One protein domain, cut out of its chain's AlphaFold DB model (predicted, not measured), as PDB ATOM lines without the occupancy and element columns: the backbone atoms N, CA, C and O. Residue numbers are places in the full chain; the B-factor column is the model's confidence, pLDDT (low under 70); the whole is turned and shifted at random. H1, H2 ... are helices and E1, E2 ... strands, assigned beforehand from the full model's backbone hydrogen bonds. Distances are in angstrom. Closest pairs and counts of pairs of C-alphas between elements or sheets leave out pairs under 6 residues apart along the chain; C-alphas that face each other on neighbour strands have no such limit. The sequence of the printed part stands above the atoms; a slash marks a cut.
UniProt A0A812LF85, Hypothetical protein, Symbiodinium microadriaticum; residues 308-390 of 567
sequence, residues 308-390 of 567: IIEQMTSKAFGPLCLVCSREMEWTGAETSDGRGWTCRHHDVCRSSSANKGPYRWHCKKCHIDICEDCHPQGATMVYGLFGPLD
ATOM      1  N   ILE A 308     212.567  96.052  84.539       49.44
ATOM      2  CA  ILE A 308     212.650  94.837  83.723       49.44
ATOM      3  C   ILE A 308     211.312  94.436  83.064       49.44
ATOM      4  O   ILE A 308     211.296  94.257  81.859       49.44
ATOM      5  N   ILE A 309     210.202  94.308  83.800       45.66
ATOM      6  CA  ILE A 309     208.858  94.082  83.250       45.66
ATOM      7  C   ILE A 309     208.423  95.281  82.425       45.66
ATOM      8  O   ILE A 309     207.954  95.055  81.332       45.66
ATOM      9  N   GLU A 310     208.636  96.521  82.868       47.66
ATOM     10  CA  GLU A 310     208.285  97.711  82.072       47.66
ATOM     11  C   GLU A 310     209.085  97.782  80.754       47.66
ATOM     12  O   GLU A 310     208.541  98.154  79.726       47.66
ATOM     13  N   GLN A 311     210.346  97.336  80.750       51.25
ATOM     14  CA  GLN A 311     211.189  97.188  79.559       51.25
ATOM     15  C   GLN A 311     210.825  95.958  78.716       51.25
ATOM     16  O   GLN A 311     210.999  95.988  77.500       51.25
ATOM     17  N   MET A 312     210.330  94.883  79.334       49.72
ATOM     18  CA  MET A 312     209.820  93.689  78.651       49.72
ATOM     19  C   MET A 312     208.392  93.876  78.135       49.72
ATOM     20  O   MET A 312     208.023  93.199  77.187       49.72
ATOM     21  N   THR A 313     207.599  94.782  78.711       49.06
ATOM     22  CA  THR A 313     206.260  95.150  78.243       49.06
ATOM     23  C   THR A 313     206.308  96.332  77.284       49.06
ATOM     24  O   THR A 313     205.521  96.367  76.346       49.06
ATOM     25  N   SER A 314     207.277  97.246  77.408       48.66
ATOM     26  CA  SER A 314     207.570  98.236  76.360       48.66
ATOM     27  C   SER A 314     208.271  97.612  75.148       48.66
ATOM     28  O   SER A 314     208.228  98.175  74.060       48.66
ATOM     29  N   LYS A 315     208.918  96.450  75.327       49.88
ATOM     30  CA  LYS A 315     209.275  95.496  74.261       49.88
ATOM     31  C   LYS A 315     208.363  94.262  74.298       49.88
ATOM     32  O   LYS A 315     208.828  93.164  73.993       49.88
ATOM     33  N   ALA A 316     207.102  94.408  74.725       53.53
ATOM     34  CA  ALA A 316     206.157  93.303  74.611       53.53
ATOM     35  C   ALA A 316     206.125  92.932  73.141       53.53
ATOM     36  O   ALA A 316     205.878  93.804  72.307       53.53
ATOM     37  N   PHE A 317     206.416  91.665  72.856       66.19
ATOM     38  CA  PHE A 317     206.336  91.135  71.512       66.19
ATOM     39  C   PHE A 317     205.016  91.583  70.907       66.19
ATOM     40  O   PHE A 317     203.944  91.284  71.446       66.19
ATOM     41  N   GLY A 318     205.097  92.371  69.844       73.31
ATOM     42  CA  GLY A 318     203.903  92.844  69.185       73.31
ATOM     43  C   GLY A 318     203.057  91.670  68.685       73.31
ATOM     44  O   GLY A 318     203.574  90.565  68.482       73.31
ATOM     45  N   PRO A 319     201.750  91.877  68.460       80.81
ATOM     46  CA  PRO A 319     200.897  90.870  67.850       80.81
ATOM     47  C   PRO A 319     201.562  90.268  66.621       80.81
ATOM     48  O   PRO A 319     202.163  90.990  65.825       80.81
ATOM     49  N   LEU A 320     201.378  88.974  66.386       87.12
ATOM     50  CA  LEU A 320     201.683  88.441  65.068       87.12
ATOM     51  C   LEU A 320     200.592  88.899  64.095       87.12
ATOM     52  O   LEU A 320     199.397  88.720  64.329       87.12
ATOM     53  N   CYS A 321     200.999  89.489  62.978       89.44
ATOM     54  CA  CYS A 321     200.084  89.875  61.917       89.44
ATOM     55  C   CYS A 321     199.346  88.644  61.382       89.44
ATOM     56  O   CYS A 321     199.978  87.708  60.900       89.44
ATOM     57  N   LEU A 322     198.014  88.691  61.353       86.38
ATOM     58  CA  LEU A 322     197.159  87.583  60.900       86.38
ATOM     59  C   LEU A 322     197.404  87.129  59.447       86.38
ATOM     60  O   LEU A 322     196.907  86.084  59.047       86.38
ATOM     61  N   VAL A 323     198.124  87.914  58.637       92.06
ATOM     62  CA  VAL A 323     198.440  87.570  57.237       92.06
ATOM     63  C   VAL A 323     199.827  86.967  57.082       92.06
ATOM     64  O   VAL A 323     200.004  86.040  56.302       92.06
ATOM     65  N   CYS A 324     200.828  87.516  57.772       93.94
ATOM     66  CA  CYS A 324     202.226  87.140  57.543       93.94
ATOM     67  C   CYS A 324     202.945  86.574  58.763       93.94
ATOM     68  O   CYS A 324     204.133  86.268  58.658       93.94
ATOM     69  N   SER A 325     202.260  86.489  59.902       91.12
ATOM     70  CA  SER A 325     202.782  86.023  61.187       91.12
ATOM     71  C   SER A 325     204.050  86.745  61.649       91.12
ATOM     72  O   SER A 325     204.819  86.196  62.428       91.12
ATOM     73  N   ARG A 326     204.298  87.966  61.158       90.75
ATOM     74  CA  ARG A 326     205.371  88.832  61.659       90.75
ATOM     75  C   ARG A 326     204.848  89.705  62.779       90.75
ATOM     76  O   ARG A 326     203.708  90.159  62.714       90.75
ATOM     77  N   GLU A 327     205.716  89.962  63.739       89.00
ATOM     78  CA  GLU A 327     205.486  90.896  64.829       89.00
ATOM     79  C   GLU A 327     205.068  92.278  64.294       89.00
ATOM     80  O   GLU A 327     205.648  92.799  63.336       89.00
ATOM     81  N   MET A 328     204.000  92.825  64.862       90.00
ATOM     82  CA  MET A 328     203.472  94.152  64.563       90.00
ATOM     83  C   MET A 328     204.088  95.177  65.511       90.00
ATOM     84  O   MET A 328     204.387  94.867  66.652       90.00
ATOM     85  N   GLU A 329     204.247  96.418  65.078       90.31
ATOM     86  CA  GLU A 329     204.815  97.469  65.924       90.31
ATOM     87  C   GLU A 329     203.710  98.386  66.442       90.31
ATOM     88  O   GLU A 329     202.775  98.698  65.706       90.31
ATOM     89  N   TRP A 330     203.800  98.824  67.699       88.25
ATOM     90  CA  TRP A 330     202.912  99.864  68.216       88.25
ATOM     91  C   TRP A 330     203.401 101.217  67.706       88.25
ATOM     92  O   TRP A 330     204.423 101.729  68.165       88.25
ATOM     93  N   THR A 331     202.713 101.773  66.713       87.62
ATOM     94  CA  THR A 331     203.120 103.017  66.055       87.62
ATOM     95  C   THR A 331     202.072 104.105  66.224       87.62
ATOM     96  O   THR A 331     200.874 103.844  66.372       87.62
ATOM     97  N   GLY A 332     202.539 105.355  66.195       84.44
ATOM     98  CA  GLY A 332     201.669 106.520  66.128       84.44
ATOM     99  C   GLY A 332     200.814 106.521  64.856       84.44
ATOM    100  O   GLY A 332     201.177 105.963  63.819       84.44
ATOM    101  N   ALA A 333     199.661 107.175  64.945       71.69
ATOM    102  CA  ALA A 333     198.662 107.360  63.903       71.69
ATOM    103  C   ALA A 333     199.203 108.147  62.712       71.69
ATOM    104  O   ALA A 333     198.643 108.042  61.623       71.69
ATOM    105  N   GLU A 334     200.290 108.884  62.933       74.81
ATOM    106  CA  GLU A 334     201.011 109.682  61.957       74.81
ATOM    107  C   GLU A 334     201.634 108.772  60.897       74.81
ATOM    108  O   GLU A 334     202.781 108.335  60.965       74.81
ATOM    109  N   THR A 335     200.827 108.436  59.898       66.12
ATOM    110  CA  THR A 335     201.346 108.090  58.583       66.12
ATOM    111  C   THR A 335     201.922 109.365  57.970       66.12
ATOM    112  O   THR A 335     201.388 110.457  58.168       66.12
ATOM    113  N   SER A 336     202.989 109.231  57.184       58.12
ATOM    114  CA  SER A 336     203.585 110.324  56.397       58.12
ATOM    115  C   SER A 336     202.584 111.062  55.498       58.12
ATOM    116  O   SER A 336     202.862 112.160  55.030       58.12
ATOM    117  N   ASP A 337     201.419 110.460  55.265       73.75
ATOM    118  CA  ASP A 337     200.448 110.879  54.265       73.75
ATOM    119  C   ASP A 337     199.253 111.643  54.862       73.75
ATOM    120  O   ASP A 337     198.337 111.996  54.121       73.75
ATOM    121  N   GLY A 338     199.178 111.824  56.189       74.38
ATOM    122  CA  GLY A 338     198.059 112.503  56.871       74.38
ATOM    123  C   GLY A 338     196.701 111.785  56.780       74.38
ATOM    124  O   GLY A 338     195.717 112.207  57.384       74.38
ATOM    125  N   ARG A 339     196.635 110.670  56.049       74.69
ATOM    126  CA  ARG A 339     195.487 109.768  55.989       74.69
ATOM    127  C   ARG A 339     195.528 108.927  57.255       74.69
ATOM    128  O   ARG A 339     196.344 108.011  57.358       74.69
ATOM    129  N   GLY A 340     194.716 109.303  58.240       83.62
ATOM    130  CA  GLY A 340     194.592 108.577  59.502       83.62
ATOM    131  C   GLY A 340     194.360 107.075  59.295       83.62
ATOM    132  O   GLY A 340     194.074 106.602  58.199       83.62
ATOM    133  N   TRP A 341     194.494 106.295  60.356       90.31
ATOM    134  CA  TRP A 341     194.396 104.842  60.268       90.31
ATOM    135  C   TRP A 341     192.971 104.328  60.506       90.31
ATOM    136  O   TRP A 341     192.146 104.985  61.152       90.31
ATOM    137  N   THR A 342     192.715 103.110  60.035       92.00
ATOM    138  CA  THR A 342     191.478 102.354  60.280       92.00
ATOM    139  C   THR A 342     191.832 100.923  60.637       92.00
ATOM    140  O   THR A 342     192.660 100.305  59.973       92.00
ATOM    141  N   CYS A 343     191.217 100.389  61.694       92.69
ATOM    142  CA  CYS A 343     191.447  99.005  62.097       92.69
ATOM    143  C   CYS A 343     191.021  98.052  60.970       92.69
ATOM    144  O   CYS A 343     189.970  98.235  60.369       92.69
ATOM    145  N   ARG A 344     191.768  96.980  60.712       93.62
ATOM    146  CA  ARG A 344     191.386  95.973  59.711       93.62
ATOM    147  C   ARG A 344     190.048  95.304  60.016       93.62
ATOM    148  O   ARG A 344     189.367  94.850  59.108       93.62
ATOM    149  N   HIS A 345     189.676  95.252  61.289       90.44
ATOM    150  CA  HIS A 345     188.378  94.765  61.748       90.44
ATOM    151  C   HIS A 345     187.413  95.929  62.027       90.44
ATOM    152  O   HIS A 345     186.617  95.862  62.963       90.44
ATOM    153  N   HIS A 346     187.498  97.019  61.252       92.38
ATOM    154  CA  HIS A 346     186.653  98.202  61.428       92.38
ATOM    155  C   HIS A 346     185.160  97.858  61.411       92.38
ATOM    156  O   HIS A 346     184.412  98.403  62.212       92.38
ATOM    157  N   ASP A 347     184.729  96.895  60.599       89.19
ATOM    158  CA  ASP A 347     183.321  96.477  60.562       89.19
ATOM    159  C   ASP A 347     182.825  95.924  61.911       89.19
ATOM    160  O   ASP A 347     181.638  96.010  62.224       89.19
ATOM    161  N   VAL A 348     183.743  95.406  62.736       87.12
ATOM    162  CA  VAL A 348     183.456  94.837  64.058       87.12
ATOM    163  C   VAL A 348     183.650  95.876  65.163       87.12
ATOM    164  O   VAL A 348     182.714  96.160  65.905       87.12
ATOM    165  N   CYS A 349     184.849  96.459  65.289       90.44
ATOM    166  CA  CYS A 349     185.157  97.379  66.394       90.44
ATOM    167  C   CYS A 349     184.862  98.853  66.091       90.44
ATOM    168  O   CYS A 349     184.917  99.683  66.997       90.44
ATOM    169  N   ARG A 350     184.577  99.207  64.831       92.06
ATOM    170  CA  ARG A 350     184.402 100.588  64.336       92.06
ATOM    171  C   ARG A 350     185.565 101.520  64.679       92.06
ATOM    172  O   ARG A 350     185.428 102.738  64.625       92.06
ATOM    173  N   SER A 351     186.726 100.966  65.020       87.38
ATOM    174  CA  SER A 351     187.903 101.715  65.450       87.38
ATOM    175  C   SER A 351     188.615 102.370  64.270       87.38
ATOM    176  O   SER A 351     188.899 101.729  63.252       87.38
ATOM    177  N   SER A 352     188.922 103.647  64.429       85.94
ATOM    178  CA  SER A 352     189.613 104.516  63.484       85.94
ATOM    179  C   SER A 352     190.409 105.578  64.245       85.94
ATOM    180  O   SER A 352     190.235 105.766  65.452       85.94
ATOM    181  N   SER A 353     191.235 106.323  63.521       83.06
ATOM    182  CA  SER A 353     191.926 107.507  64.046       83.06
ATOM    183  C   SER A 353     190.997 108.539  64.703       83.06
ATOM    184  O   SER A 353     191.419 109.209  65.639       83.06
ATOM    185  N   ALA A 354     189.733 108.640  64.277       82.81
ATOM    186  CA  ALA A 354     188.785 109.612  64.821       82.81
ATOM    187  C   ALA A 354     188.263 109.257  66.225       82.81
ATOM    188  O   ALA A 354     187.832 110.146  66.952       82.81
ATOM    189  N   ASN A 355     188.261 107.976  66.610       83.06
ATOM    190  CA  ASN A 355     187.563 107.519  67.820       83.06
ATOM    191  C   ASN A 355     188.383 106.636  68.768       83.06
ATOM    192  O   ASN A 355     187.964 106.444  69.905       83.06
ATOM    193  N   LYS A 356     189.524 106.085  68.338       76.00
ATOM    194  CA  LYS A 356     190.373 105.216  69.177       76.00
ATOM    195  C   LYS A 356     191.779 105.757  69.406       76.00
ATOM    196  O   LYS A 356     192.628 105.066  69.955       76.00
ATOM    197  N   GLY A 357     191.989 107.020  69.049       80.69
ATOM    198  CA  GLY A 357     193.192 107.757  69.387       80.69
ATOM    199  C   GLY A 357     194.354 107.542  68.415       80.69
ATOM    200  O   GLY A 357     194.209 106.956  67.333       80.69
ATOM    201  N   PRO A 358     195.530 108.074  68.778       82.50
ATOM    202  CA  PRO A 358     196.638 108.236  67.860       82.50
ATOM    203  C   PRO A 358     197.580 107.030  67.835       82.50
ATOM    204  O   PRO A 358     198.702 107.189  67.386       82.50
ATOM    205  N   TYR A 359     197.200 105.844  68.307       84.88
ATOM    206  CA  TYR A 359     198.101 104.688  68.314       84.88
ATOM    207  C   TYR A 359     197.420 103.430  67.787       84.88
ATOM    208  O   TYR A 359     196.204 103.273  67.903       84.88
ATOM    209  N   ARG A 360     198.213 102.543  67.182       90.69
ATOM    210  CA  ARG A 360     197.740 101.283  66.599       90.69
ATOM    211  C   ARG A 360     198.853 100.246  66.531       90.69
ATOM    212  O   ARG A 360     200.031 100.592  66.482       90.69
ATOM    213  N   TRP A 361     198.475  98.977  66.415       91.06
ATOM    214  CA  TRP A 361     199.393  97.925  65.992       91.06
ATOM    215  C   TRP A 361     199.504  97.950  64.470       91.06
ATOM    216  O   TRP A 361     198.505  97.726  63.792       91.06
ATOM    217  N   HIS A 362     200.697  98.193  63.932       92.62
ATOM    218  CA  HIS A 362     200.970  98.263  62.500       92.62
ATOM    219  C   HIS A 362     201.888  97.126  62.045       92.62
ATOM    220  O   HIS A 362     203.008  96.960  62.530       92.62
ATOM    221  N   CYS A 363     201.452  96.344  61.058       93.75
ATOM    222  CA  CYS A 363     202.324  95.377  60.403       93.75
ATOM    223  C   CYS A 363     203.089  96.039  59.254       93.75
ATOM    224  O   CYS A 363     202.522  96.234  58.181       93.75
ATOM    225  N   LYS A 364     204.398  96.259  59.416       93.94
ATOM    226  CA  LYS A 364     205.252  96.840  58.361       93.94
ATOM    227  C   LYS A 364     205.218  96.088  57.028       93.94
ATOM    228  O   LYS A 364     205.382  96.700  55.984       93.94
ATOM    229  N   LYS A 365     205.038  94.760  57.048       95.38
ATOM    230  CA  LYS A 365     205.035  93.943  55.822       95.38
ATOM    231  C   LYS A 365     203.707  94.014  55.073       95.38
ATOM    232  O   LYS A 365     203.697  93.999  53.850       95.38
ATOM    233  N   CYS A 366     202.596  94.000  55.804       94.94
ATOM    234  CA  CYS A 366     201.260  93.893  55.213       94.94
ATOM    235  C   CYS A 366     200.495  95.218  55.197       94.94
ATOM    236  O   CYS A 366     199.400  95.251  54.651       94.94
ATOM    237  N   HIS A 367     201.034  96.267  55.823       92.81
ATOM    238  CA  HIS A 367     200.372  97.552  56.053       92.81
ATOM    239  C   HIS A 367     198.978  97.409  56.675       92.81
ATOM    240  O   HIS A 367     198.031  98.098  56.315       92.81
ATOM    241  N   ILE A 368     198.860  96.465  57.606       92.69
ATOM    242  CA  ILE A 368     197.623  96.194  58.330       92.69
ATOM    243  C   ILE A 368     197.697  96.872  59.681       92.69
ATOM    244  O   ILE A 368     198.658  96.650  60.420       92.69
ATOM    245  N   ASP A 369     196.648  97.618  60.000       92.38
ATOM    246  CA  ASP A 369     196.466  98.263  61.287       92.38
ATOM    247  C   ASP A 369     195.426  97.508  62.117       92.38
ATOM    248  O   ASP A 369     194.382  97.104  61.605       92.38
ATOM    249  N   ILE A 370     195.691  97.304  63.402       91.56
ATOM    250  CA  ILE A 370     194.749  96.697  64.348       91.56
ATOM    251  C   ILE A 370     194.679  97.599  65.585       91.56
ATOM    252  O   ILE A 370     195.711  98.034  66.099       91.56
ATOM    253  N   CYS A 371     193.466  97.917  66.044       89.19
ATOM    254  CA  CYS A 371     193.278  98.681  67.279       89.19
ATOM    255  C   CYS A 371     193.549  97.815  68.520       89.19
ATOM    256  O   CYS A 371     193.618  96.589  68.434       89.19
ATOM    257  N   GLU A 372     193.662  98.453  69.681       83.38
ATOM    258  CA  GLU A 372     193.874  97.765  70.957       83.38
ATOM    259  C   GLU A 372     192.762  96.751  71.281       83.38
ATOM    260  O   GLU A 372     193.059  95.635  71.696       83.38
ATOM    261  N   ASP A 373     191.493  97.082  71.002       81.38
ATOM    262  CA  ASP A 373     190.354  96.211  71.340       81.38
ATOM    263  C   ASP A 373     190.232  94.996  70.411       81.38
ATOM    264  O   ASP A 373     189.836  93.911  70.829       81.38
ATOM    265  N   CYS A 374     190.556  95.174  69.127       83.44
ATOM    266  CA  CYS A 374     190.469  94.121  68.115       83.44
ATOM    267  C   CYS A 374     191.665  93.150  68.181       83.44
ATOM    268  O   CYS A 374     191.764  92.248  67.343       83.44
ATOM    269  N   HIS A 375     192.561  93.312  69.161       74.31
ATOM    270  CA  HIS A 375     193.680  92.415  69.406       74.31
ATOM    271  C   HIS A 375     193.349  91.370  70.495       74.31
ATOM    272  O   HIS A 375     193.371  91.682  71.687       74.31
ATOM    273  N   PRO A 376     193.117  90.093  70.131       57.06
ATOM    274  CA  PRO A 376     192.733  89.065  71.097       57.06
ATOM    275  C   PRO A 376     193.883  88.553  71.985       57.06
ATOM    276  O   PRO A 376     193.590  87.864  72.959       57.06
ATOM    277  N   GLN A 377     195.162  88.852  71.694       53.28
ATOM    278  CA  GLN A 377     196.320  88.230  72.377       53.28
ATOM    279  C   GLN A 377     197.055  89.140  73.380       53.28
ATOM    280  O   GLN A 377     197.748  88.650  74.267       53.28
ATOM    281  N   GLY A 378     196.890  90.461  73.297       47.84
ATOM    282  CA  GLY A 378     197.643  91.422  74.120       47.84
ATOM    283  C   GLY A 378     196.989  91.637  75.473       47.84
ATOM    284  O   GLY A 378     197.663  91.618  76.498       47.84
ATOM    285  N   ALA A 379     195.657  91.714  75.486       46.75
ATOM    286  CA  ALA A 379     194.895  91.672  76.723       46.75
ATOM    287  C   ALA A 379     195.035  90.291  77.393       46.75
ATOM    288  O   ALA A 379     195.368  90.206  78.570       46.75
ATOM    289  N   THR A 380     194.879  89.184  76.662       48.81
ATOM    290  CA  THR A 380     194.897  87.845  77.283       48.81
ATOM    291  C   THR A 380     196.265  87.408  77.803       48.81
ATOM    292  O   THR A 380     196.298  86.733  78.829       48.81
ATOM    293  N   MET A 381     197.391  87.792  77.186       47.94
ATOM    294  CA  MET A 381     198.708  87.396  77.709       47.94
ATOM    295  C   MET A 381     199.136  88.248  78.911       47.94
ATOM    296  O   MET A 381     199.687  87.714  79.871       47.94
ATOM    297  N   VAL A 382     198.824  89.549  78.911       47.09
ATOM    298  CA  VAL A 382     199.154  90.445  80.028       47.09
ATOM    299  C   VAL A 382     198.238  90.169  81.227       47.09
ATOM    300  O   VAL A 382     198.747  89.901  82.315       47.09
ATOM    301  N   TYR A 383     196.914  90.069  81.043       46.06
ATOM    302  CA  TYR A 383     196.005  89.620  82.114       46.06
ATOM    303  C   TYR A 383     196.265  88.155  82.529       46.06
ATOM    304  O   TYR A 383     196.092  87.800  83.694       46.06
ATOM    305  N   GLY A 384     196.755  87.316  81.610       47.94
ATOM    306  CA  GLY A 384     197.151  85.930  81.879       47.94
ATOM    307  C   GLY A 384     198.447  85.777  82.684       47.94
ATOM    308  O   GLY A 384     198.588  84.781  83.389       47.94
ATOM    309  N   LEU A 385     199.370  86.747  82.627       51.06
ATOM    310  CA  LEU A 385     200.606  86.802  83.429       51.06
ATOM    311  C   LEU A 385     200.413  87.515  84.773       51.06
ATOM    312  O   LEU A 385     201.057  87.145  85.759       51.06
ATOM    313  N   PHE A 386     199.502  88.490  84.836       55.31
ATOM    314  CA  PHE A 386     199.129  89.118  86.102       55.31
ATOM    315  C   PHE A 386     198.376  88.154  87.017       55.31
ATOM    316  O   PHE A 386     198.673  88.132  88.205       55.31
ATOM    317  N   GLY A 387     197.550  87.246  86.484       67.38
ATOM    318  CA  GLY A 387     196.907  86.199  87.290       67.38
ATOM    319  C   GLY A 387     197.887  85.412  88.189       67.38
ATOM    320  O   GLY A 387     197.700  85.375  89.405       67.38
ATOM    321  N   PRO A 388     198.965  84.810  87.648       72.75
ATOM    322  CA  PRO A 388     199.990  84.119  88.436       72.75
ATOM    323  C   PRO A 388     200.770  85.000  89.425       72.75
ATOM    324  O   PRO A 388     201.131  84.525  90.504       72.75
ATOM    325  N   LEU A 389     201.056  86.261  89.076       72.62
ATOM    326  CA  LEU A 389     201.767  87.193  89.961       72.62
ATOM    327  C   LEU A 389     200.875  87.665  91.115       72.62
ATOM    328  O   LEU A 389     201.314  87.645  92.265       72.62
ATOM    329  N   ASP A 390     199.615  87.987  90.829       75.62
ATOM    330  CA  ASP A 390     198.607  88.368  91.818       75.62
ATOM    331  C   ASP A 390     198.343  87.221  92.793       75.62
ATOM    332  O   ASP A 390     198.280  87.431  94.003       75.62
TER     333      ASP A 390
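What this domain is: This is residues 308 to 390 of the 567 residues of the protein "Hypothetical protein" of Symbiodinium microadriaticum (UniProt A0A812LF85). A small antiparallel sheet, E1 - E2 - E3, sits among long loops; H1 and H3 extend at one end without meeting, and residues 383 to 390 of H3 stick out. The 83 printed residues run H1 E1 H2 E2 E3 H3, three named helices and three named strands, mixed, with under half in named elements. The whole is compact, radius of gyration of the C-alphas 13.5 A, spanning 42 by 23 by 23 A.

Where its parts are: E1 is residues 329 to 332, E2 359 to 363, E3 368 to 370. H1, 308 to 314, begins at C-alpha (212.650, 94.837, 83.723); H2 is 346 to 349; H3, 378 to 390, 18.0 A long, ends at C-alpha (198.607, 88.368, 91.818).

How they stand to each other: Within hydrogen-bond range are N 331 and O 360 of E1 and E2, 2.9 A, and N 361 and O 370 of the hairpin E2 and E3, 2.9 A. H1, H2 and H3 are not on the sheet. Every O i to N i+4 pair is within range in H1, 8 of 9 in H3; H2 is too short for one.

The domain as a whole: The printed part has no cut. Links H1 to E1 and E1 to H2 are long. pLDDT is under 70 at residues 308 to 317, 335 to 336 and 376 to 387.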